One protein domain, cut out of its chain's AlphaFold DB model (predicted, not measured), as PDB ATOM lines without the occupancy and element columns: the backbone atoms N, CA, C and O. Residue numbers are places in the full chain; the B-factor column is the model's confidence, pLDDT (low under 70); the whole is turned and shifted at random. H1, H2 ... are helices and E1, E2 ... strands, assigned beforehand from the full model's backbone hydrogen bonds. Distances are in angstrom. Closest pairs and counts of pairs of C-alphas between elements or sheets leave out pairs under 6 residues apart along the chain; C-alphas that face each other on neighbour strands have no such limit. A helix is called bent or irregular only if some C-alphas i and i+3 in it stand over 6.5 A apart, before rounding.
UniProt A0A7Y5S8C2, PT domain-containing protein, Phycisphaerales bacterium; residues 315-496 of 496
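Overview. This is residues 315 to 496 of the 496 residues of the protein "PT domain-containing protein" of Phycisphaerales bacterium (UniProt A0A7Y5S8C2). A cluster of helices has H3 in its middle, with H1, H2, H4 and H5 packed round it; the small hairpin of E1 and E2 packs through E2 on H1 and H2, and H6 packs on H4. From near Ser 419 of H3 a narrow ladder of short antiparallel pairings leads away to E5: residues 380 to 381, E3, residues 414 to 415, E4 and E5 in turn. The printed part has 182 residues with six named helices and five named strands, in the order E1 E2 H1 H2 E3 H3 H4 E4 E5 H5 H6; the class is mostly helix, though under half of the residues are in named elements. The two sheets, E1 - E2 and E4 - E5, are antiparallel. The whole is compact, with a radius of gyration of the C-alphas of 15.8 A and spans of 52 by 39 by 25 A.

Arrangement. E1, residues 317 to 319, and E2, residues 332 to 334, form an antiparallel hairpin, with N 318 and O 333 2.9 A apart, within hydrogen-bond range. H1, residues 346 to 354, comes closest to E2 at the C-alphas of Leu 334 and Ser 349, 5.3 A. H2, residues 360 to 375, touches H1 with residues 363 to 370 alone, at a steep tilt of 46 degrees, opposite ways; their closest C-alphas, Val 353 and Ala 363, are 5.6 A apart. E3, residues 384 to 386, pairs with no named strand. H3, residues 419 to 427, is the hub: it touches H1 at a steep tilt of 59 degrees, the closest C-alphas being Ala 350 and Tyr 422, 4.9 A, and H2 with Ser 367 and Met 426 closest, 5.0 A. H4, residues 431 to 447, forms a helical hairpin with H3, at a shallow tilt of 22 degrees; the C-alphas of Ile 423 and Ala 434 are closest, 4.8 A. E4, residues 460 to 462, and E5, residues 467 to 469, form an antiparallel hairpin, with N 462 and O 467 2.8 A apart, within hydrogen-bond range. H5, residues 475 to 486, touches H3; the C-alphas of Gly 420 and Pro 480 are closest, 3.8 A. H6, residues 490 to 493, touches H4 at the C-alphas of Arg 435 and Leu 492, 5.0 A. Every O i to N i+4 pair is within hydrogen-bond range in H1, H2, H3 and H4; in H5 7 of 8 are, and H6 is too short for such a pair.

Along the chain. E1 begins at C-alpha 317 (26.252, -46.658, 47.022). H2 is 22.6 A long, H4 24.4 A and H5 15.5 A. H5 is irregular, but only just: C-alphas 476 and 479 are 6.51 A apart. H6 ends at C-alpha 493 (-4.908, -45.454, 46.150).

Size, cuts and confidence. The C-alphas farthest apart are those of Ala 324 and Asp 452, 53.2 A. The printed part has no cut. The long links are E1 to E2, E2 to H1, E3 to H3, with 32 residues, and H4 to E4. Residues 321 to 329 and residue 496 have a pLDDT under 70.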
ATOM      1  N   THR A 315      28.556 -51.460  48.274       95.00
ATOM      2  CA  THR A 315      29.637 -50.960  47.409       95.00
ATOM      3  C   THR A 315      29.119 -50.226  46.178       95.00
ATOM      4  O   THR A 315      29.867 -49.469  45.574       95.00
ATOM      5  N   PHE A 316      27.845 -50.404  45.824       96.19
ATOM      6  CA  PHE A 316      27.199 -49.645  44.756       96.19
ATOM      7  C   PHE A 316      26.718 -48.262  45.206       96.19
ATOM      8  O   PHE A 316      26.189 -47.531  44.381       96.19
ATOM      9  N   LEU A 317      26.834 -47.890  46.487       94.19
ATOM     10  CA  LEU A 317      26.252 -46.658  47.022       94.19
ATOM     11  C   LEU A 317      27.176 -45.442  46.833       94.19
ATOM     12  O   LEU A 317      28.162 -45.287  47.555       94.19
ATOM     13  N   TYR A 318      26.783 -44.521  45.954       91.12
ATOM     14  CA  TYR A 318      27.479 -43.259  45.686       91.12
ATOM     15  C   TYR A 318      26.692 -42.069  46.242       91.12
ATOM     16  O   TYR A 318      25.461 -42.093  46.306       91.12
ATOM     17  N   GLN A 319      27.391 -41.030  46.706       83.19
ATOM     18  CA  GLN A 319      26.734 -39.822  47.214       83.19
ATOM     19  C   GLN A 319      26.118 -39.032  46.055       83.19
ATOM     20  O   GLN A 319      26.696 -38.935  44.978       83.19
ATOM     21  N   SER A 320      24.935 -38.456  46.263       71.12
ATOM     22  CA  SER A 320      24.329 -37.594  45.248       71.12
ATOM     23  C   SER A 320      25.080 -36.257  45.190       71.12
ATOM     24  O   SER A 320      25.007 -35.481  46.139       71.12
ATOM     25  N   GLY A 321      25.769 -35.980  44.077       57.56
ATOM     26  CA  GLY A 321      26.360 -34.665  43.791       57.56
ATOM     27  C   GLY A 321      27.889 -34.596  43.774       57.56
ATOM     28  O   GLY A 321      28.451 -33.709  44.402       57.56
ATOM     29  N   ASP A 322      28.575 -35.435  42.992       43.91
ATOM     30  CA  ASP A 322      30.046 -35.387  42.831       43.91
ATOM     31  C   ASP A 322      30.615 -34.061  42.249       43.91
ATOM     32  O   ASP A 322      31.824 -33.927  42.075       43.91
ATOM     33  N   ASN A 323      29.786 -33.028  42.049       43.97
ATOM     34  CA  ASN A 323      30.225 -31.631  42.080       43.97
ATOM     35  C   ASN A 323      29.960 -31.060  43.484       43.97
ATOM     36  O   ASN A 323      28.849 -30.633  43.797       43.97
ATOM     37  N   ALA A 324      31.007 -31.058  44.313       41.56
ATOM     38  CA  ALA A 324      31.040 -30.808  45.761       41.56
ATOM     39  C   ALA A 324      30.515 -29.443  46.278       41.56
ATOM     40  O   ALA A 324      30.832 -29.057  47.401       41.56
ATOM     41  N   ILE A 325      29.728 -28.702  45.496       45.69
ATOM     42  CA  ILE A 325      29.126 -27.425  45.903       45.69
ATOM     43  C   ILE A 325      27.647 -27.596  46.301       45.69
ATOM     44  O   ILE A 325      27.212 -26.909  47.218       45.69
ATOM     45  N   ASP A 326      26.924 -28.577  45.735       42.53
ATOM     46  CA  ASP A 326      25.484 -28.801  46.000       42.53
ATOM     47  C   ASP A 326      25.138 -30.225  46.488       42.53
ATOM     48  O   ASP A 326      23.963 -30.600  46.552       42.53
ATOM     49  N   ALA A 327      26.138 -31.048  46.834       49.84
ATOM     50  CA  ALA A 327      25.907 -32.400  47.341       49.84
ATOM     51  C   ALA A 327      25.071 -32.354  48.629       49.84
ATOM     52  O   ALA A 327      25.561 -31.953  49.686       49.84
ATOM     53  N   GLN A 328      23.809 -32.782  48.561       53.06
ATOM     54  CA  GLN A 328      22.979 -32.942  49.749       53.06
ATOM     55  C   GLN A 328      23.554 -34.116  50.558       53.06
ATOM     56  O   GLN A 328      23.448 -35.266  50.118       53.06
ATOM     57  N   PRO A 329      24.132 -33.896  51.758       60.44
ATOM     58  CA  PRO A 329      24.891 -34.916  52.499       60.44
ATOM     59  C   PRO A 329      24.044 -36.114  52.979       60.44
ATOM     60  O   PRO A 329      24.545 -37.032  53.631       60.44
ATOM     61  N   ASN A 330      22.750 -36.129  52.647       82.56
ATOM     62  CA  ASN A 330      21.753 -37.095  53.087       82.56
ATOM     63  C   ASN A 330      21.113 -37.908  51.949       82.56
ATOM     64  O   ASN A 330      20.161 -38.644  52.222       82.56
ATOM     65  N   GLU A 331      21.635 -37.839  50.724       90.62
ATOM     66  CA  GLU A 331      21.140 -38.590  49.561       90.62
ATOM     67  C   GLU A 331      22.209 -39.534  48.988       90.62
ATOM     68  O   GLU A 331      23.408 -39.410  49.285       90.62
ATOM     69  N   ALA A 332      21.766 -40.554  48.254       93.38
ATOM     70  CA  ALA A 332      22.642 -41.498  47.572       93.38
ATOM     71  C   ALA A 332      21.930 -42.221  46.427       93.38
ATOM     72  O   ALA A 332      20.720 -42.425  46.486       93.38
ATOM     73  N   TRP A 333      22.707 -42.705  45.462       95.31
ATOM     74  CA  TRP A 333      22.250 -43.620  44.418       95.31
ATOM     75  C   TRP A 333      22.998 -44.942  44.505       95.31
ATOM     76  O   TRP A 333      24.187 -44.953  44.819       95.31
ATOM     77  N   LEU A 334      22.313 -46.050  44.208       97.62
ATOM     78  CA  LEU A 334      23.014 -47.272  43.837       97.62
ATOM     79  C   LEU A 334      23.357 -47.180  42.348       97.62
ATOM     80  O   LEU A 334      22.476 -46.941  41.519       97.62
ATOM     81  N   HIS A 335      24.633 -47.321  42.012       97.69
ATOM     82  CA  HIS A 335      25.076 -47.349  40.624       97.69
ATOM     83  C   HIS A 335      24.917 -48.749  40.035       97.69
ATOM     84  O   HIS A 335      25.041 -49.746  40.741       97.69
ATOM     85  N   SER A 336      24.633 -48.823  38.737       97.88
ATOM     86  CA  SER A 336      24.236 -50.075  38.081       97.88
ATOM     87  C   SER A 336      25.358 -51.111  37.979       97.88
ATOM     88  O   SER A 336      25.108 -52.316  37.994       97.88
ATOM     89  N   ALA A 337      26.604 -50.649  37.873       97.56
ATOM     90  CA  ALA A 337      27.774 -51.496  37.707       97.56
ATOM     91  C   ALA A 337      29.034 -50.837  38.279       97.56
ATOM     92  O   ALA A 337      29.078 -49.628  38.477       97.56
ATOM     93  N   GLU A 338      30.081 -51.623  38.508       96.12
ATOM     94  CA  GLU A 338      31.371 -51.126  39.004       96.12
ATOM     95  C   GLU A 338      32.193 -50.420  37.909       96.12
ATOM     96  O   GLU A 338      32.880 -49.432  38.178       96.12
ATOM     97  N   ARG A 339      32.140 -50.922  36.666       96.31
ATOM     98  CA  ARG A 339      32.959 -50.431  35.544       96.31
ATOM     99  C   ARG A 339      32.102 -49.748  34.482       96.31
ATOM    100  O   ARG A 339      31.634 -48.635  34.690       96.31
ATOM    101  N   VAL A 340      31.910 -50.372  33.318       97.50
ATOM    102  CA  VAL A 340      31.022 -49.811  32.288       97.50
ATOM    103  C   VAL A 340      29.591 -49.849  32.810       97.50
ATOM    104  O   VAL A 340      29.169 -50.881  33.325       97.50
ATOM    105  N   GLY A 341      28.864 -48.740  32.669       96.00
ATOM    106  CA  GLY A 341      27.513 -48.590  33.213       96.00
ATOM    107  C   GLY A 341      27.482 -48.167  34.685       96.00
ATOM    108  O   GLY A 341      26.437 -48.281  35.323       96.00
ATOM    109  N   ASN A 342      28.600 -47.675  35.230       96.62
ATOM    110  CA  ASN A 342      28.684 -47.092  36.572       96.62
ATOM    111  C   ASN A 342      27.980 -45.719  36.630       96.62
ATOM    112  O   ASN A 342      28.612 -44.667  36.678       96.62
ATOM    113  N   GLN A 343      26.651 -45.751  36.548       96.25
ATOM    114  CA  GLN A 343      25.736 -44.608  36.580       96.25
ATOM    115  C   GLN A 343      24.571 -44.912  37.539       96.25
ATOM    116  O   GLN A 343      24.275 -46.096  37.752       96.25
ATOM    117  N   PRO A 344      23.886 -43.890  38.088       95.88
ATOM    118  CA  PRO A 344      22.703 -44.068  38.928       95.88
ATOM    119  C   PRO A 344      21.643 -44.963  38.273       95.88
ATOM    120  O   PRO A 344      21.087 -44.627  37.227       95.88
ATOM    121  N   ASP A 345      21.341 -46.087  38.920       97.06
ATOM    122  CA  ASP A 345      20.325 -47.033  38.469       97.06
ATOM    123  C   ASP A 345      19.023 -46.789  39.229       97.06
ATOM    124  O   ASP A 345      18.914 -47.103  40.419       97.06
ATOM    125  N   LEU A 346      18.030 -46.218  38.550       98.06
ATOM    126  CA  LEU A 346      16.750 -45.882  39.170       98.06
ATOM    127  C   LEU A 346      15.981 -47.134  39.596       98.06
ATOM    128  O   LEU A 346      15.365 -47.148  40.664       98.06
ATOM    129  N   TRP A 347      16.027 -48.190  38.784       98.31
ATOM    130  CA  TRP A 347      15.262 -49.410  39.024       98.31
ATOM    131  C   TRP A 347      15.948 -50.270  40.075       98.31
ATOM    132  O   TRP A 347      15.292 -50.703  41.018       98.31
ATOM    133  N   GLY A 348      17.266 -50.453  39.968       98.25
ATOM    134  CA  GLY A 348      18.063 -51.160  40.966       98.25
ATOM    135  C   GLY A 348      17.998 -50.482  42.335       98.25
ATOM    136  O   GLY A 348      17.802 -51.155  43.346       98.25
ATOM    137  N   SER A 349      18.057 -49.145  42.378       98.69
ATOM    138  CA  SER A 349      17.883 -48.368  43.616       98.69
ATOM    139  C   SER A 349      16.498 -48.566  44.237       98.69
ATOM    140  O   SER A 349      16.391 -48.840  45.435       98.69
ATOM    141  N   ALA A 350      15.434 -48.462  43.434       98.75
ATOM    142  CA  ALA A 350      14.065 -48.661  43.903       98.75
ATOM    143  C   ALA A 350      13.824 -50.102  44.383       98.75
ATOM    144  O   ALA A 350      13.296 -50.301  45.478       98.75
ATOM    145  N   LEU A 351      14.259 -51.105  43.614       98.62
ATOM    146  CA  LEU A 351      14.128 -52.516  43.975       98.62
ATOM    147  C   LEU A 351      14.892 -52.838  45.263       98.62
ATOM    148  O   LEU A 351      14.350 -53.523  46.129       98.62
ATOM    149  N   ALA A 352      16.122 -52.342  45.430       98.62
ATOM    150  CA  ALA A 352      16.927 -52.619  46.620       98.62
ATOM    151  C   ALA A 352      16.257 -52.120  47.911       98.62
ATOM    152  O   ALA A 352      16.312 -52.798  48.937       98.62
ATOM    153  N   VAL A 353      15.599 -50.956  47.860       98.62
ATOM    154  CA  VAL A 353      14.829 -50.423  48.993       98.62
ATOM    155  C   VAL A 353      13.516 -51.189  49.166       98.62
ATOM    156  O   VAL A 353      13.224 -51.644  50.268       98.62
ATOM    157  N   ALA A 354      12.739 -51.369  48.095       98.44
ATOM    158  CA  ALA A 354      11.417 -51.997  48.153       98.44
ATOM    159  C   ALA A 354      11.462 -53.474  48.587       98.44
ATOM    160  O   ALA A 354      10.549 -53.950  49.258       98.44
ATOM    161  N   SER A 355      12.527 -54.193  48.226       97.44
ATOM    162  CA  SER A 355      12.761 -55.585  48.637       97.44
ATOM    163  C   SER A 355      13.381 -55.716  50.032       97.44
ATOM    164  O   SER A 355      13.368 -56.805  50.605       97.44
ATOM    165  N   GLY A 356      13.930 -54.630  50.586       97.62
ATOM    166  CA  GLY A 356      14.691 -54.648  51.835       97.62
ATOM    167  C   GLY A 356      16.117 -55.193  51.702       97.62
ATOM    168  O   GLY A 356      16.743 -55.483  52.722       97.62
ATOM    169  N   ALA A 357      16.648 -55.321  50.480       97.50
ATOM    170  CA  ALA A 357      18.039 -55.714  50.241       97.50
ATOM    171  C   ALA A 357      19.036 -54.708  50.843       97.50
ATOM    172  O   ALA A 357      20.116 -55.085  51.300       97.50
ATOM    173  N   ILE A 358      18.645 -53.431  50.911       96.56
ATOM    174  CA  ILE A 358      19.290 -52.419  51.748       96.56
ATOM    175  C   ILE A 358      18.298 -51.872  52.777       96.56
ATOM    176  O   ILE A 358      17.110 -51.725  52.501       96.56
ATOM    177  N   THR A 359      18.780 -51.542  53.977       95.56
ATOM    178  CA  THR A 359      17.933 -51.098  55.099       95.56
ATOM    179  C   THR A 359      18.547 -49.925  55.875       95.56
ATOM    180  O   THR A 359      19.679 -49.490  55.618       95.56
ATOM    181  N   GLY A 360      17.775 -49.377  56.820       95.19
ATOM    182  CA  GLY A 360      18.192 -48.303  57.723       95.19
ATOM    183  C   GLY A 360      18.614 -47.026  56.993       95.19
ATOM    184  O   GLY A 360      18.096 -46.696  55.926       95.19
ATOM    185  N   ARG A 361      19.622 -46.330  57.534       93.44
ATOM    186  CA  ARG A 361      20.090 -45.034  57.008       93.44
ATOM    187  C   ARG A 361      20.472 -45.076  55.524       93.44
ATOM    188  O   ARG A 361      20.354 -44.065  54.843       93.44
ATOM    189  N   ARG A 362      20.948 -46.213  55.005       94.19
ATOM    190  CA  ARG A 362      21.300 -46.348  53.579       94.19
ATOM    191  C   ARG A 362      20.052 -46.325  52.701       94.19
ATOM    192  O   ARG A 362      20.005 -45.540  51.761       94.19
ATOM    193  N   ALA A 363      19.038 -47.112  53.060       97.12
ATOM    194  CA  ALA A 363      17.753 -47.121  52.368       97.12
ATOM    195  C   ALA A 363      17.068 -45.750  52.420       97.12
ATOM    196  O   ALA A 363      16.566 -45.279  51.409       97.12
ATOM    197  N   GLU A 364      17.132 -45.056  53.559       96.88
ATOM    198  CA  GLU A 364      16.596 -43.696  53.682       96.88
ATOM    199  C   GLU A 364      17.299 -42.685  52.762       96.88
ATOM    200  O   GLU A 364      16.652 -41.793  52.219       96.88
ATOM    201  N   ARG A 365      18.624 -42.798  52.575       95.81
ATOM    202  CA  ARG A 365      19.374 -41.917  51.661       95.81
ATOM    203  C   ARG A 365      18.963 -42.131  50.207       95.81
ATOM    204  O   ARG A 365      18.787 -41.151  49.489       95.81
ATOM    205  N   VAL A 366      18.784 -43.388  49.801       97.88
ATOM    206  CA  VAL A 366      18.286 -43.734  48.461       97.88
ATOM    207  C   VAL A 366      16.836 -43.285  48.289       97.88
ATOM    208  O   VAL A 366      16.500 -42.654  47.294       97.88
ATOM    209  N   SER A 367      15.987 -43.518  49.292       98.38
ATOM    210  CA  SER A 367      14.589 -43.072  49.307       98.38
ATOM    211  C   SER A 367      14.463 -41.558  49.112       98.38
ATOM    212  O   SER A 367      13.707 -41.125  48.247       98.38
ATOM    213  N   ARG A 368      15.262 -40.745  49.819       97.31
ATOM    214  CA  ARG A 368      15.272 -39.283  49.629       97.31
ATOM    215  C   ARG A 368      15.703 -38.869  48.221       97.31
ATOM    216  O   ARG A 368      15.075 -37.990  47.639       97.31
ATOM    217  N   ALA A 369      16.710 -39.534  47.649       97.00
ATOM    218  CA  ALA A 369      17.144 -39.269  46.279       97.00
ATOM    219  C   ALA A 369      16.034 -39.586  45.254       97.00
ATOM    220  O   ALA A 369      15.799 -38.799  44.336       97.00
ATOM    221  N   LEU A 370      15.302 -40.692  45.449       98.31
ATOM    222  CA  LEU A 370      14.134 -41.059  44.638       98.31
ATOM    223  C   LEU A 370      13.006 -40.019  44.762       98.31
ATOM    224  O   LEU A 370      12.462 -39.577  43.753       98.31
ATOM    225  N   VAL A 371      12.695 -39.567  45.983       98.31
ATOM    226  CA  VAL A 371      11.686 -38.519  46.221       98.31
ATOM    227  C   VAL A 371      12.057 -37.230  45.492       98.31
ATOM    228  O   VAL A 371      11.226 -36.674  44.770       98.31
ATOM    229  N   ARG A 372      13.307 -36.769  45.620       96.31
ATOM    230  CA  ARG A 372      13.777 -35.573  44.914       96.31
ATOM    231  C   ARG A 372      13.670 -35.745  43.400       96.31
ATOM    232  O   ARG A 372      13.104 -34.884  42.734       96.31
ATOM    233  N   ALA A 373      14.129 -36.875  42.863       96.81
ATOM    234  CA  ALA A 373      14.092 -37.134  41.427       96.81
ATOM    235  C   ALA A 373      12.665 -37.245  40.855       96.81
ATOM    236  O   ALA A 373      12.430 -36.870  39.702       96.81
ATOM    237  N   TYR A 374      11.697 -37.709  41.651       98.00
ATOM    238  CA  TYR A 374      10.275 -37.630  41.314       98.00
ATOM    239  C   TYR A 374       9.785 -36.176  41.293       98.00
ATOM    240  O   TYR A 374       9.238 -35.726  40.285       98.00
ATOM    241  N   ARG A 375      10.018 -35.413  42.372       97.00
ATOM    242  CA  ARG A 375       9.547 -34.020  42.503       97.00
ATOM    243  C   ARG A 375      10.146 -33.094  41.439       97.00
ATOM    244  O   ARG A 375       9.434 -32.251  40.897       97.00
ATOM    245  N   GLU A 376      11.417 -33.287  41.101       95.69
ATOM    246  CA  GLU A 376      12.138 -32.536  40.064       95.69
ATOM    247  C   GLU A 376      11.885 -33.068  38.642       95.69
ATOM    248  O   GLU A 376      12.370 -32.484  37.675       95.69
ATOM    249  N   LYS A 377      11.113 -34.156  38.487       95.62
ATOM    250  CA  LYS A 377      10.806 -34.804  37.197       95.62
ATOM    251  C   LYS A 377      12.055 -35.245  36.423       95.62
ATOM    252  O   LYS A 377      12.082 -35.209  35.193       95.62
ATOM    253  N   THR A 378      13.089 -35.681  37.142       95.62
ATOM    254  CA  THR A 378      14.348 -36.165  36.558       95.62
ATOM    255  C   THR A 378      14.401 -37.685  36.410       95.62
ATOM    256  O   THR A 378      15.211 -38.205  35.646       95.62
ATOM    257  N   ALA A 379      13.509 -38.412  37.088       96.56
ATOM    258  CA  ALA A 379      13.377 -39.869  36.976       96.56
ATOM    259  C   ALA A 379      12.007 -40.329  36.455       96.56
ATOM    260  O   ALA A 379      11.910 -41.393  35.841       96.56
ATOM    261  N   VAL A 380      10.954 -39.548  36.715       97.62
ATOM    262  CA  VAL A 380       9.557 -39.971  36.551       97.62
ATOM    263  C   VAL A 380       8.772 -38.969  35.707       97.62
ATOM    264  O   VAL A 380       8.887 -37.756  35.897       97.62
ATOM    265  N   ARG A 381       7.932 -39.483  34.806       96.00
ATOM    266  CA  ARG A 381       6.918 -38.733  34.050       96.00
ATOM    267  C   ARG A 381       5.607 -39.497  34.091       96.00
ATOM    268  O   ARG A 381       5.597 -40.681  33.786       96.00
ATOM    269  N   ASP A 382       4.524 -38.831  34.481       94.38
ATOM    270  CA  ASP A 382       3.169 -39.402  34.488       94.38
ATOM    271  C   ASP A 382       3.073 -40.752  35.236       94.38
ATOM    272  O   ASP A 382       2.377 -41.678  34.827       94.38
ATOM    273  N   GLY A 383       3.830 -40.890  36.332       96.50
ATOM    274  CA  GLY A 383       3.915 -42.123  37.125       96.50
ATOM    275  C   GLY A 383       4.750 -43.254  36.504       96.50
ATOM    276  O   GLY A 383       4.838 -44.330  37.092       96.50
ATOM    277  N   LEU A 384       5.381 -43.023  35.350       97.81
ATOM    278  CA  LEU A 384       6.280 -43.945  34.651       97.81
ATOM    279  C   LEU A 384       7.742 -43.600  34.951       97.81
ATOM    280  O   LEU A 384       8.090 -42.425  35.064       97.81
ATOM    281  N   VAL A 385       8.617 -44.600  35.037       98.44
ATOM    282  CA  VAL A 385       9.995 -44.433  35.533       98.44
ATOM    283  C   VAL A 385      11.022 -44.739  34.443       98.44
ATOM    284  O   VAL A 385      10.911 -45.743  33.739       98.44
ATOM    285  N   ARG A 386      12.062 -43.908  34.324       97.25
ATOM    286  CA  ARG A 386      13.240 -44.195  33.484       97.25
ATOM    287  C   ARG A 386      14.163 -45.213  34.145       97.25
ATOM    288  O   ARG A 386      14.151 -45.364  35.358       97.25
ATOM    289  N   HIS A 387      15.027 -45.848  33.361       96.38
ATOM    290  CA  HIS A 387      16.156 -46.625  33.894       96.38
ATOM    291  C   HIS A 387      17.250 -45.738  34.512       96.38
ATOM    292  O   HIS A 387      17.878 -46.112  35.498       96.38
ATOM    293  N   ILE A 388      17.442 -44.545  33.940       95.06
ATOM    294  CA  ILE A 388      18.501 -43.593  34.284       95.06
ATOM    295  C   ILE A 388      17.955 -42.162  34.378       95.06
ATOM    296  O   ILE A 388      16.981 -41.813  33.699       95.06
ATOM    297  N   LEU A 389      18.589 -41.335  35.212       95.38
ATOM    298  CA  LEU A 389      18.243 -39.926  35.403       95.38
ATOM    299  C   LEU A 389      18.361 -39.115  34.105       95.38
ATOM    300  O   LEU A 389      19.312 -39.268  33.339       95.38
ATOM    301  N   THR A 390      17.445 -38.168  33.900       94.75
ATOM    302  CA  THR A 390      17.567 -37.168  32.826       94.75
ATOM    303  C   THR A 390      18.757 -36.236  33.032       94.75
ATOM    304  O   THR A 390      19.258 -35.658  32.075       94.75
ATOM    305  N   THR A 391      19.237 -36.098  34.265       92.44
ATOM    306  CA  THR A 391      20.373 -35.240  34.618       92.44
ATOM    307  C   THR A 391      21.722 -35.945  34.523       92.44
ATOM    308  O   THR A 391      22.741 -35.313  34.784       92.44
ATOM    309  N   ASP A 392      21.760 -37.239  34.191       91.62
ATOM    310  CA  ASP A 392      23.029 -37.934  33.982       91.62
ATOM    311  C   ASP A 392      23.704 -37.430  32.698       91.62
ATOM    312  O   ASP A 392      23.122 -37.458  31.610       91.62
ATOM    313  N   THR A 393      24.937 -36.941  32.819       89.69
ATOM    314  CA  THR A 393      25.653 -36.290  31.714       89.69
ATOM    315  C   THR A 393      26.580 -37.226  30.945       89.69
ATOM    316  O   THR A 393      27.108 -36.812  29.916       89.69
ATOM    317  N   THR A 394      26.797 -38.469  31.396       87.81
ATOM    318  CA  THR A 394      27.800 -39.369  30.796       87.81
ATOM    319  C   THR A 394      27.478 -39.685  29.333       87.81
ATOM    320  O   THR A 394      28.389 -39.788  28.512       87.81
ATOM    321  N   ASN A 395      26.195 -39.792  28.978       87.88
ATOM    322  CA  ASN A 395      25.748 -39.917  27.590       87.88
ATOM    323  C   ASN A 395      24.412 -39.191  27.361       87.88
ATOM    324  O   ASN A 395      23.429 -39.801  26.947       87.88
ATOM    325  N   ASN A 396      24.372 -37.889  27.669       88.56
ATOM    326  CA  ASN A 396      23.217 -37.011  27.422       88.56
ATOM    327  C   ASN A 396      21.877 -37.612  27.898       88.56
ATOM    328  O   ASN A 396      20.960 -37.763  27.096       88.56
ATOM    329  N   SER A 397      21.762 -37.986  29.178       90.62
ATOM    330  CA  SER A 397      20.574 -38.644  29.759       90.62
ATOM    331  C   SER A 397      20.359 -40.116  29.365       90.62
ATOM    332  O   SER A 397      19.257 -40.651  29.554       90.62
ATOM    333  N   GLY A 398      21.381 -40.766  28.805       95.12
ATOM    334  CA  GLY A 398      21.410 -42.191  28.483       95.12
ATOM    335  C   GLY A 398      22.553 -42.950  29.167       95.12
ATOM    336  O   GLY A 398      23.464 -42.375  29.764       95.12
ATOM    337  N   TRP A 399      22.515 -44.273  29.048       97.19
ATOM    338  CA  TRP A 399      23.584 -45.169  29.471       97.19
ATOM    339  C   TRP A 399      24.867 -44.924  28.682       97.19
ATOM    340  O   TRP A 399      24.833 -44.664  27.478       97.19
ATOM    341  N   GLN A 400      26.003 -45.112  29.349       96.81
ATOM    342  CA  GLN A 400      27.347 -44.983  28.794       96.81
ATOM    343  C   GLN A 400      27.521 -45.764  27.483       96.81
ATOM    344  O   GLN A 400      28.166 -45.277  26.557       96.81
ATOM    345  N   LYS A 401      26.948 -46.972  27.390       96.19
ATOM    346  CA  LYS A 401      26.937 -47.777  26.164       96.19
ATOM    347  C   LYS A 401      25.628 -48.558  26.061       96.19
ATOM    348  O   LYS A 401      25.278 -49.328  26.953       96.19
ATOM    349  N   SER A 402      24.924 -48.371  24.949       96.12
ATOM    350  CA  SER A 402      23.662 -49.043  24.632       96.12
ATOM    351  C   SER A 402      23.490 -49.160  23.115       96.12
ATOM    352  O   SER A 402      23.999 -48.318  22.377       96.12
ATOM    353  N   VAL A 403      22.770 -50.185  22.648       94.62
ATOM    354  CA  VAL A 403      22.325 -50.280  21.244       94.62
ATOM    355  C   VAL A 403      21.084 -49.429  20.963       94.62
ATOM    356  O   VAL A 403      20.889 -48.994  19.832       94.62
ATOM    357  N   SER A 404      20.250 -49.170  21.974       93.81
ATOM    358  CA  SER A 404      19.062 -48.322  21.833       93.81
ATOM    359  C   SER A 404      19.435 -46.835  21.840       93.81
ATOM    360  O   SER A 404      20.282 -46.443  22.653       93.81
ATOM    361  N   PRO A 405      18.791 -45.993  21.007       94.25
ATOM    362  CA  PRO A 405      18.962 -44.542  21.045       94.25
ATOM    363  C   PRO A 405      18.622 -43.937  22.410       94.25
ATOM    364  O   PRO A 405      17.802 -44.469  23.156       94.25
ATOM    365  N   VAL A 406      19.244 -42.804  22.732       94.75
ATOM    366  CA  VAL A 406      18.963 -42.062  23.968       94.75
ATOM    367  C   VAL A 406      17.507 -41.591  23.993       94.75
ATOM    368  O   VAL A 406      16.996 -41.064  23.008       94.75
ATOM    369  N   GLY A 407      16.851 -41.755  25.143       93.31
ATOM    370  CA  GLY A 407      15.439 -41.424  25.346       93.31
ATOM    371  C   GLY A 407      14.471 -42.500  24.850       93.31
ATOM    372  O   GLY A 407      13.259 -42.307  24.939       93.31
ATOM    373  N   GLU A 408      14.974 -43.628  24.352       94.81
ATOM    374  CA  GLU A 408      14.159 -44.721  23.832       94.81
ATOM    375  C   GLU A 408      14.382 -46.009  24.618       94.81
ATOM    376  O   GLU A 408      15.494 -46.311  25.056       94.81
ATOM    377  N   TYR A 409      13.314 -46.795  24.761       95.69
ATOM    378  CA  TYR A 409      13.357 -48.138  25.331       95.69
ATOM    379  C   TYR A 409      14.122 -48.207  26.669       95.69
ATOM    380  O   TYR A 409      13.812 -47.483  27.617       95.69
ATOM    381  N   GLN A 410      15.139 -49.061  26.755       95.94
ATOM    382  CA  GLN A 410      15.974 -49.260  27.941       95.94
ATOM    383  C   GLN A 410      17.036 -48.158  28.123       95.94
ATOM    384  O   GLN A 410      17.637 -48.042  29.189       95.94
ATOM    385  N   ASN A 411      17.234 -47.288  27.123       96.38
ATOM    386  CA  ASN A 411      18.182 -46.174  27.156       96.38
ATOM    387  C   ASN A 411      17.500 -44.824  27.433       96.38
ATOM    388  O   ASN A 411      17.778 -43.813  26.789       96.38
ATOM    389  N   GLY A 412      16.590 -44.814  28.411       94.69
ATOM    390  CA  GLY A 412      15.919 -43.602  28.885       94.69
ATOM    391  C   GLY A 412      14.451 -43.450  28.475       94.69
ATOM    392  O   GLY A 412      13.899 -42.370  28.671       94.69
ATOM    393  N   GLY A 413      13.809 -44.494  27.939       96.75
ATOM    394  CA  GLY A 413      12.345 -44.566  27.893       96.75
ATOM    395  C   GLY A 413      11.746 -44.699  29.300       96.75
ATOM    396  O   GLY A 413      12.444 -45.097  30.238       96.75
ATOM    397  N   TYR A 414      10.464 -44.365  29.454       98.12
ATOM    398  CA  TYR A 414       9.734 -44.484  30.717       98.12
ATOM    399  C   TYR A 414       8.870 -45.743  30.727       98.12
ATOM    400  O   TYR A 414       8.206 -46.065  29.743       98.12
ATOM    401  N   TRP A 415       8.858 -46.440  31.855       98.50
ATOM    402  CA  TRP A 415       8.212 -47.738  31.994       98.50
ATOM    403  C   TRP A 415       7.283 -47.756  33.198       98.50
ATOM    404  O   TRP A 415       7.576 -47.156  34.234       98.50
ATOM    405  N   SER A 416       6.190 -48.501  33.066       98.12
ATOM    406  CA  SER A 416       5.252 -48.751  34.164       98.12
ATOM    407  C   SER A 416       5.762 -49.835  35.119       98.12
ATOM    408  O   SER A 416       5.509 -49.780  36.318       98.12
ATOM    409  N   THR A 417       6.500 -50.817  34.592       98.00
ATOM    410  CA  THR A 417       7.024 -51.985  35.317       98.00
ATOM    411  C   THR A 417       7.622 -51.650  36.696       98.00
ATOM    412  O   THR A 417       7.142 -52.186  37.696       98.00
ATOM    413  N   PRO A 418       8.597 -50.729  36.826       98.25
ATOM    414  CA  PRO A 418       9.237 -50.418  38.111       98.25
ATOM    415  C   PRO A 418       8.407 -49.503  39.027       98.25
ATOM    416  O   PRO A 418       8.842 -49.226  40.148       98.25
ATOM    417  N   SER A 419       7.253 -48.982  38.587       98.62
ATOM    418  CA  SER A 419       6.533 -47.926  39.313       98.62
ATOM    419  C   SER A 419       6.142 -48.362  40.724       98.62
ATOM    420  O   SER A 419       6.271 -47.579  41.661       98.62
ATOM    421  N   GLY A 420       5.764 -49.633  40.914       98.50
ATOM    422  CA  GLY A 420       5.484 -50.181  42.245       98.50
ATOM    423  C   GLY A 420       6.691 -50.148  43.181       98.50
ATOM    424  O   GLY A 420       6.558 -49.731  44.332       98.50
ATOM    425  N   TRP A 421       7.871 -50.555  42.697       98.81
ATOM    426  CA  TRP A 421       9.109 -50.514  43.485       98.81
ATOM    427  C   TRP A 421       9.469 -49.080  43.855       98.81
ATOM    428  O   TRP A 421       9.820 -48.807  45.000       98.81
ATOM    429  N   TYR A 422       9.329 -48.154  42.905       98.88
ATOM    430  CA  TYR A 422       9.638 -46.745  43.116       98.88
ATOM    431  C   TYR A 422       8.716 -46.112  44.166       98.88
ATOM    432  O   TYR A 422       9.196 -45.486  45.110       98.88
ATOM    433  N   ILE A 423       7.402 -46.342  44.060       98.88
ATOM    434  CA  ILE A 423       6.406 -45.870  45.034       98.88
ATOM    435  C   ILE A 423       6.712 -46.434  46.426       98.88
ATOM    436  O   ILE A 423       6.750 -45.682  47.402       98.88
ATOM    437  N   ALA A 424       6.978 -47.741  46.527       98.75
ATOM    438  CA  ALA A 424       7.306 -48.381  47.797       98.75
ATOM    439  C   ALA A 424       8.593 -47.822  48.421       98.75
ATOM    440  O   ALA A 424       8.640 -47.569  49.626       98.75
ATOM    441  N   ALA A 425       9.615 -47.569  47.601       98.75
ATOM    442  CA  ALA A 425      10.877 -47.003  48.049       98.75
ATOM    443  C   ALA A 425      10.746 -45.544  48.514       98.75
ATOM    444  O   ALA A 425      11.314 -45.182  49.544       98.75
ATOM    445  N   MET A 426       9.977 -44.703  47.811       98.62
ATOM    446  CA  MET A 426       9.714 -43.320  48.242       98.62
ATOM    447  C   MET A 426       8.920 -43.262  49.548       98.62
ATOM    448  O   MET A 426       9.231 -42.446  50.416       98.62
ATOM    449  N   ASN A 427       7.945 -44.162  49.725       98.62
ATOM    450  CA  ASN A 427       7.081 -44.191  50.906       98.62
ATOM    451  C   ASN A 427       7.863 -44.332  52.223       98.62
ATOM    452  O   ASN A 427       7.368 -43.932  53.273       98.62
ATOM    453  N   LEU A 428       9.087 -44.872  52.178       98.25
ATOM    454  CA  LEU A 428       9.966 -44.966  53.343       98.25
ATOM    455  C   LEU A 428      10.273 -43.598  53.977       98.25
ATOM    456  O   LEU A 428      10.413 -43.525  55.195       98.25
ATOM    457  N   THR A 429      10.399 -42.530  53.181       98.19
ATOM    458  CA  THR A 429      10.756 -41.192  53.690       98.19
ATOM    459  C   THR A 429       9.731 -40.108  53.371       98.19
ATOM    460  O   THR A 429       9.645 -39.141  54.122       98.19
ATOM    461  N   ASP A 430       8.921 -40.278  52.322       98.31
ATOM    462  CA  ASP A 430       7.841 -39.354  51.967       98.31
ATOM    463  C   ASP A 430       6.592 -40.115  51.462       98.31
ATOM    464  O   ASP A 430       6.416 -40.336  50.256       98.31
ATOM    465  N   PRO A 431       5.681 -40.510  52.375       97.94
ATOM    466  CA  PRO A 431       4.402 -41.124  52.015       97.94
ATOM    467  C   PRO A 431       3.487 -40.235  51.161       97.94
ATOM    468  O   PRO A 431       2.615 -40.751  50.457       97.94
ATOM    469  N   ALA A 432       3.641 -38.907  51.212       97.88
ATOM    470  CA  ALA A 432       2.843 -38.000  50.393       97.88
ATOM    471  C   ALA A 432       3.313 -38.046  48.932       97.88
ATOM    472  O   ALA A 432       2.488 -38.221  48.040       97.88
ATOM    473  N   ALA A 433       4.626 -38.006  48.682       98.38
ATOM    474  CA  ALA A 433       5.184 -38.200  47.340       98.38
ATOM    475  C   ALA A 433       4.839 -39.575  46.754       98.38
ATOM    476  O   ALA A 433       4.482 -39.674  45.581       98.38
ATOM    477  N   ALA A 434       4.894 -40.631  47.571       98.62
ATOM    478  CA  ALA A 434       4.480 -41.972  47.157       98.62
ATOM    479  C   ALA A 434       3.011 -42.013  46.713       98.62
ATOM    480  O   ALA A 434       2.695 -42.600  45.679       98.62
ATOM    481  N   ARG A 435       2.123 -41.348  47.460       97.94
ATOM    482  CA  ARG A 435       0.703 -41.217  47.110       97.94
ATOM    483  C   ARG A 435       0.495 -40.456  45.805       97.94
ATOM    484  O   ARG A 435      -0.268 -40.913  44.957       97.94
ATOM    485  N   ASP A 436       1.174 -39.323  45.646       98.19
ATOM    486  CA  ASP A 436       1.075 -38.492  44.446       98.19
ATOM    487  C   ASP A 436       1.485 -39.293  43.201       98.19
ATOM    488  O   ASP A 436       0.721 -39.377  42.240       98.19
ATOM    489  N   MET A 437       2.627 -39.991  43.256       98.44
ATOM    490  CA  MET A 437       3.095 -40.826  42.147       98.44
ATOM    491  C   MET A 437       2.154 -42.001  41.857       98.44
ATOM    492  O   MET A 437       1.917 -42.318  40.691       98.44
ATOM    493  N   ALA A 438       1.604 -42.649  42.889       98.44
ATOM    494  CA  ALA A 438       0.658 -43.749  42.710       98.44
ATOM    495  C   ALA A 438      -0.610 -43.291  41.966       98.44
ATOM    496  O   ALA A 438      -1.077 -43.975  41.052       98.44
ATOM    497  N   ARG A 439      -1.124 -42.100  42.296       96.75
ATOM    498  CA  ARG A 439      -2.264 -41.486  41.599       96.75
ATOM    499  C   ARG A 439      -1.912 -41.038  40.183       96.75
ATOM    500  O   ARG A 439      -2.727 -41.220  39.281       96.75
ATOM    501  N   ASP A 440      -0.721 -40.480  39.967       97.62
ATOM    502  CA  ASP A 440      -0.243 -40.140  38.621       97.62
ATOM    503  C   ASP A 440      -0.207 -41.386  37.730       97.62
ATOM    504  O   ASP A 440      -0.737 -41.366  36.621       97.62
ATOM    505  N   PHE A 441       0.321 -42.495  38.251       98.38
ATOM    506  CA  PHE A 441       0.379 -43.769  37.542       98.38
ATOM    507  C   PHE A 441      -1.015 -44.293  37.162       98.38
ATOM    508  O   PHE A 441      -1.263 -44.616  35.998       98.38
ATOM    509  N   VAL A 442      -1.960 -44.328  38.108       98.12
ATOM    510  CA  VAL A 442      -3.333 -44.775  37.819       98.12
ATOM    511  C   VAL A 442      -4.036 -43.839  36.833       98.12
ATOM    512  O   VAL A 442      -4.705 -44.312  35.912       98.12
ATOM    513  N   ARG A 443      -3.848 -42.518  36.954       97.06
ATOM    514  CA  ARG A 443      -4.386 -41.538  35.996       97.06
ATOM    515  C   ARG A 443      -3.878 -41.804  34.579       97.06
ATOM    516  O   ARG A 443      -4.666 -41.740  33.637       97.06
ATOM    517  N   THR A 444      -2.603 -42.147  34.432       97.31
ATOM    518  CA  THR A 444      -2.005 -42.527  33.147       97.31
ATOM    519  C   THR A 444      -2.629 -43.801  32.588       97.31
ATOM    520  O   THR A 444      -3.062 -43.822  31.441       97.31
ATOM    521  N   LEU A 445      -2.792 -44.846  33.401       97.69
ATOM    522  CA  LEU A 445      -3.466 -46.065  32.945       97.69
ATOM    523  C   LEU A 445      -4.919 -45.810  32.513       97.69
ATOM    524  O   LEU A 445      -5.376 -46.413  31.538       97.69
ATOM    525  N   ARG A 446      -5.636 -44.909  33.202       96.75
ATOM    526  CA  ARG A 446      -7.001 -44.494  32.839       96.75
ATOM    527  C   ARG A 446      -7.046 -43.727  31.520       96.75
ATOM    528  O   ARG A 446      -7.961 -43.947  30.733       96.75
ATOM    529  N   SER A 447      -6.069 -42.858  31.259       95.62
ATOM    530  CA  SER A 447      -5.999 -42.116  29.992       95.62
ATOM    531  C   SER A 447      -5.729 -43.032  28.791       95.62
ATOM    532  O   SER A 447      -6.039 -42.678  27.655       95.62
ATOM    533  N   TRP A 448      -5.214 -44.237  29.044       96.31
ATOM    534  CA  TRP A 448      -4.992 -45.284  28.048       96.31
ATOM    535  C   TRP A 448      -6.115 -46.321  27.962       96.31
ATOM    536  O   TRP A 448      -5.920 -47.368  27.341       96.31
ATOM    537  N   LEU A 449      -7.273 -46.085  28.582       96.31
ATOM    538  CA  LEU A 449      -8.403 -47.001  28.457       96.31
ATOM    539  C   LEU A 449      -8.871 -47.114  27.007       96.31
ATOM    540  O   LEU A 449      -9.035 -46.127  26.293       96.31
ATOM    541  N   ARG A 450      -9.108 -48.355  26.592       94.31
ATOM    542  CA  ARG A 450      -9.799 -48.684  25.349       94.31
ATOM    543  C   ARG A 450     -11.307 -48.699  25.566       94.31
ATOM    544  O   ARG A 450     -11.793 -48.714  26.697       94.31
ATOM    545  N   ASP A 451     -12.036 -48.824  24.463       91.00
ATOM    546  CA  ASP A 451     -13.495 -48.941  24.467       91.00
ATOM    547  C   ASP A 451     -13.998 -50.159  25.251       91.00
ATOM    548  O   ASP A 451     -15.103 -50.118  25.776       91.00
ATOM    549  N   ASP A 452     -13.195 -51.221  25.384       90.19
ATOM    550  CA  ASP A 452     -13.511 -52.413  26.190       90.19
ATOM    551  C   ASP A 452     -13.239 -52.235  27.705       90.19
ATOM    552  O   ASP A 452     -13.579 -53.099  28.524       90.19
ATOM    553  N   GLY A 453     -12.667 -51.095  28.104       93.50
ATOM    554  CA  GLY A 453     -12.311 -50.777  29.486       93.50
ATOM    555  C   GLY A 453     -11.015 -51.422  29.983       93.50
ATOM    556  O   GLY A 453     -10.757 -51.381  31.185       93.50
ATOM    557  N   THR A 454     -10.211 -52.002  29.095       95.50
ATOM    558  CA  THR A 454      -8.845 -52.451  29.381       95.50
ATOM    559  C   THR A 454      -7.866 -51.348  28.995       95.50
ATOM    560  O   THR A 454      -7.954 -50.758  27.915       95.50
ATOM    561  N   THR A 455      -6.926 -51.046  29.880       97.06
ATOM    562  CA  THR A 455      -5.843 -50.109  29.612       97.06
ATOM    563  C   THR A 455      -4.904 -50.699  28.569       97.06
ATOM    564  O   THR A 455      -4.635 -51.902  28.563       97.06
ATOM    565  N   ARG A 456      -4.376 -49.848  27.687       96.75
ATOM    566  CA  ARG A 456      -3.344 -50.276  26.740       96.75
ATOM    567  C   ARG A 456      -2.059 -50.711  27.424       96.75
ATOM    568  O   ARG A 456      -1.335 -51.433  26.773       96.75
ATOM    569  N   ALA A 457      -1.765 -50.282  28.661       96.75
ATOM    570  CA  ALA A 457      -0.567 -50.671  29.425       96.75
ATOM    571  C   ALA A 457       0.668 -50.936  28.541       96.75
ATOM    572  O   ALA A 457       1.042 -52.085  28.299       96.75
ATOM    573  N   TRP A 458       1.258 -49.866  28.010       97.81
ATOM    574  CA  TRP A 458       2.439 -49.963  27.155       97.81
ATOM    575  C   TRP A 458       3.620 -50.583  27.903       97.81
ATOM    576  O   TRP A 458       3.788 -50.333  29.100       97.81
ATOM    577  N   GLU A 459       4.452 -51.345  27.194       97.50
ATOM    578  CA  GLU A 459       5.750 -51.819  27.689       97.50
ATOM    579  C   GLU A 459       6.598 -50.624  28.136       97.50
ATOM    580  O   GLU A 459       6.993 -50.511  29.295       97.50
ATOM    581  N   TRP A 460       6.769 -49.666  27.227       97.38
ATOM    582  CA  TRP A 460       7.405 -48.391  27.506       97.38
ATOM    583  C   TRP A 460       6.737 -47.267  26.722       97.38
ATOM    584  O   TRP A 460       6.116 -47.472  25.675       97.38
ATOM    585  N   SER A 461       6.899 -46.055  27.233       96.38
ATOM    586  CA  SER A 461       6.450 -44.822  26.608       96.38
ATOM    587  C   SER A 461       7.472 -43.717  26.853       96.38
ATOM    588  O   SER A 461       8.227 -43.734  27.823       96.38
ATOM    589  N   ASN A 462       7.516 -42.734  25.970       94.44
ATOM    590  CA  ASN A 462       8.195 -41.480  26.226       94.44
ATOM    591  C   ASN A 462       7.221 -40.325  25.960       94.44
ATOM    592  O   ASN A 462       7.074 -39.919  24.800       94.44
ATOM    593  N   PRO A 463       6.593 -39.771  27.017       88.25
ATOM    594  CA  PRO A 463       5.637 -38.670  26.900       88.25
ATOM    595  C   PRO A 463       6.204 -37.431  26.199       88.25
ATOM    596  O   PRO A 463       5.468 -36.731  25.510       88.25
ATOM    597  N   ASP A 464       7.516 -37.191  26.304       87.25
ATOM    598  CA  ASP A 464       8.176 -36.033  25.690       87.25
ATOM    599  C   ASP A 464       8.292 -36.166  24.155       87.25
ATOM    600  O   ASP A 464       8.476 -35.174  23.454       87.25
ATOM    601  N   THR A 465       8.171 -37.385  23.615       89.81
ATOM    602  CA  THR A 465       8.272 -37.665  22.166       89.81
ATOM    603  C   THR A 465       7.012 -38.291  21.567       89.81
ATOM    604  O   THR A 465       6.909 -38.407  20.347       89.81
ATOM    605  N   GLY A 466       6.077 -38.748  22.405       90.12
ATOM    606  CA  GLY A 466       4.899 -39.518  22.001       90.12
ATOM    607  C   GLY A 466       5.190 -40.959  21.562       90.12
ATOM    608  O   GLY A 466       4.271 -41.655  21.130       90.12
ATOM    609  N   ARG A 467       6.442 -41.432  21.646       94.12
ATOM    610  CA  ARG A 467       6.792 -42.817  21.296       94.12
ATOM    611  C   ARG A 467       6.300 -43.790  22.360       94.12
ATOM    612  O   ARG A 467       6.376 -43.505  23.551       94.12
ATOM    613  N   GLN A 468       5.826 -44.947  21.920       95.06
ATOM    614  CA  GLN A 468       5.333 -46.026  22.771       95.06
ATOM    615  C   GLN A 468       5.442 -47.356  22.023       95.06
ATOM    616  O   GLN A 468       5.382 -47.364  20.790       95.06
ATOM    617  N   ALA A 469       5.590 -48.464  22.746       94.44
ATOM    618  CA  ALA A 469       5.627 -49.794  22.142       94.44
ATOM    619  C   ALA A 469       4.882 -50.834  22.979       94.44
ATOM    620  O   ALA A 469       4.737 -50.677  24.191       94.44
ATOM    621  N   ASN A 470       4.443 -51.887  22.283       92.94
ATOM    622  CA  ASN A 470       3.883 -53.121  22.829       92.94
ATOM    623  C   ASN A 470       2.770 -52.893  23.865       92.94
ATOM    624  O   ASN A 470       3.005 -52.865  25.070       92.94
ATOM    625  N   GLU A 471       1.537 -52.712  23.378       95.00
ATOM    626  CA  GLU A 471       0.360 -52.654  24.252       95.00
ATOM    627  C   GLU A 471       0.058 -54.008  24.910       95.00
ATOM    628  O   GLU A 471       0.420 -55.072  24.408       95.00
ATOM    629  N   PHE A 472      -0.664 -53.946  26.022       96.69
ATOM    630  CA  PHE A 472      -1.032 -55.047  26.899       96.69
ATOM    631  C   PHE A 472       0.166 -55.760  27.512       96.69
ATOM    632  O   PHE A 472       0.110 -56.969  27.724       96.69
ATOM    633  N   TYR A 473       1.234 -55.021  27.801       98.38
ATOM    634  CA  TYR A 473       2.416 -55.566  28.447       98.38
ATOM    635  C   TYR A 473       2.104 -55.883  29.913       98.38
ATOM    636  O   TYR A 473       1.803 -54.994  30.713       98.38
ATOM    637  N   ALA A 474       2.125 -57.162  30.280       98.25
ATOM    638  CA  ALA A 474       1.576 -57.628  31.549       98.25
ATOM    639  C   ALA A 474       2.336 -57.071  32.758       98.25
ATOM    640  O   ALA A 474       1.720 -56.618  33.730       98.25
ATOM    641  N   ALA A 475       3.668 -57.013  32.675       98.00
ATOM    642  CA  ALA A 475       4.508 -56.478  33.744       98.00
ATOM    643  C   ALA A 475       4.209 -54.997  34.050       98.00
ATOM    644  O   ALA A 475       4.360 -54.576  35.198       98.00
ATOM    645  N   SER A 476       3.692 -54.232  33.077       98.44
ATOM    646  CA  SER A 476       3.343 -52.817  33.251       98.44
ATOM    647  C   SER A 476       2.201 -52.577  34.238       98.44
ATOM    648  O   SER A 476       2.071 -51.469  34.747       98.44
ATOM    649  N   VAL A 477       1.381 -53.584  34.542       98.31
ATOM    650  CA  VAL A 477       0.293 -53.466  35.530       98.31
ATOM    651  C   VAL A 477       0.384 -54.505  36.641       98.31
ATOM    652  O   VAL A 477       0.082 -54.186  37.791       98.31
ATOM    653  N   ALA A 478       0.853 -55.718  36.334       98.56
ATOM    654  CA  ALA A 478       0.978 -56.792  37.310       98.56
ATOM    655  C   ALA A 478       1.988 -56.436  38.402       98.56
ATOM    656  O   ALA A 478       1.662 -56.500  39.587       98.56
ATOM    657  N   LEU A 479       3.191 -56.001  38.021       98.50
ATOM    658  CA  LEU A 479       4.269 -55.769  38.974       98.50
ATOM    659  C   LEU A 479       4.010 -54.573  39.905       98.50
ATOM    660  O   LEU A 479       4.221 -54.725  41.119       98.50
ATOM    661  N   PRO A 480       3.488 -53.421  39.426       98.62
ATOM    662  CA  PRO A 480       3.031 -52.356  40.311       98.62
ATOM    663  C   PRO A 480       1.968 -52.820  41.308       98.62
ATOM    664  O   PRO A 480       2.125 -52.602  42.510       98.62
ATOM    665  N   TRP A 481       0.931 -53.522  40.839       98.56
ATOM    666  CA  TRP A 481      -0.123 -54.059  41.702       98.56
ATOM    667  C   TRP A 481       0.427 -55.020  42.764       98.56
ATOM    668  O   TRP A 481       0.171 -54.839  43.957       98.56
ATOM    669  N   ILE A 482       1.220 -56.013  42.348       98.38
ATOM    670  CA  ILE A 482       1.833 -57.006  43.238       98.38
ATOM    671  C   ILE A 482       2.679 -56.310  44.302       98.38
ATOM    672  O   ILE A 482       2.565 -56.632  45.487       98.38
ATOM    673  N   THR A 483       3.512 -55.350  43.897       98.38
ATOM    674  CA  THR A 483       4.403 -54.640  44.819       98.38
ATOM    675  C   THR A 483       3.608 -53.859  45.858       98.38
ATOM    676  O   THR A 483       3.846 -54.025  47.054       98.38
ATOM    677  N   LEU A 484       2.627 -53.058  45.431       98.19
ATOM    678  CA  LEU A 484       1.817 -52.261  46.352       98.19
ATOM    679  C   LEU A 484       0.971 -53.143  47.278       98.19
ATOM    680  O   LEU A 484       0.854 -52.835  48.464       98.19
ATOM    681  N   LYS A 485       0.426 -54.262  46.784       97.25
ATOM    682  CA  LYS A 485      -0.306 -55.230  47.612       97.25
ATOM    683  C   LYS A 485       0.604 -55.864  48.666       97.25
ATOM    684  O   LYS A 485       0.258 -55.859  49.845       97.25
ATOM    685  N   ASN A 486       1.776 -56.357  48.267       95.12
ATOM    686  CA  ASN A 486       2.718 -57.020  49.173       95.12
ATOM    687  C   ASN A 486       3.309 -56.062  50.215       95.12
ATOM    688  O   ASN A 486       3.537 -56.467  51.353       95.12
ATOM    689  N   ALA A 487       3.524 -54.798  49.847       95.81
ATOM    690  CA  ALA A 487       4.006 -53.758  50.752       95.81
ATOM    691  C   ALA A 487       2.890 -53.132  51.619       95.81
ATOM    692  O   ALA A 487       3.164 -52.227  52.403       95.81
ATOM    693  N   ASN A 488       1.636 -53.591  51.492       96.69
ATOM    694  CA  ASN A 488       0.462 -53.015  52.159       96.69
ATOM    695  C   ASN A 488       0.249 -51.512  51.854       96.69
ATOM    696  O   ASN A 488      -0.193 -50.734  52.699       96.69
ATOM    697  N   LEU A 489       0.550 -51.095  50.623       97.25
ATOM    698  CA  LEU A 489       0.500 -49.704  50.152       97.25
ATOM    699  C   LEU A 489      -0.720 -49.383  49.282       97.25
ATOM    700  O   LEU A 489      -0.851 -48.265  48.798       97.25
ATOM    701  N   LEU A 490      -1.662 -50.313  49.114       96.31
ATOM    702  CA  LEU A 490      -2.903 -50.049  48.366       96.31
ATOM    703  C   LEU A 490      -3.767 -48.947  48.991       96.31
ATOM    704  O   LEU A 490      -4.580 -48.339  48.305       96.31
ATOM    705  N   HIS A 491      -3.570 -48.654  50.278       94.69
ATOM    706  CA  HIS A 491      -4.214 -47.527  50.948       94.69
ATOM    707  C   HIS A 491      -3.803 -46.165  50.359       94.69
ATOM    708  O   HIS A 491      -4.548 -45.205  50.513       94.69
ATOM    709  N   LEU A 492      -2.665 -46.070  49.655       93.88
ATOM    710  CA  LEU A 492      -2.272 -44.859  48.924       93.88
ATOM    711  C   LEU A 492      -3.226 -44.542  47.757       93.88
ATOM    712  O   LEU A 492      -3.289 -43.399  47.318       93.88
ATOM    713  N   LEU A 493      -3.964 -45.544  47.270       92.75
ATOM    714  CA  LEU A 493      -4.908 -45.454  46.150       92.75
ATOM    715  C   LEU A 493      -6.379 -45.477  46.601       92.75
ATOM    716  O   LEU A 493      -7.291 -45.574  45.781       92.75
ATOM    717  N   ARG A 494      -6.631 -45.453  47.911       86.81
ATOM    718  CA  ARG A 494      -7.980 -45.375  48.473       86.81
ATOM    719  C   ARG A 494      -8.159 -43.965  49.005       86.81
ATOM    720  O   ARG A 494      -7.575 -43.613  50.028       86.81
ATOM    721  N   ASP A 495      -8.906 -43.152  48.274       71.38
ATOM    722  CA  ASP A 495      -9.176 -41.784  48.696       71.38
ATOM    723  C   ASP A 495     -10.165 -41.756  49.870       71.38
ATOM    724  O   ASP A 495     -11.058 -42.598  49.980       71.38
ATOM    725  N   THR A 496      -9.914 -40.795  50.758       51.84
ATOM    726  CA  THR A 496     -10.733 -40.369  51.903       51.84
ATOM    727  C   THR A 496     -12.037 -39.728  51.480       51.84
ATOM    728  O   THR A 496     -11.962 -38.862  50.577       51.84
TER     729      THR A 496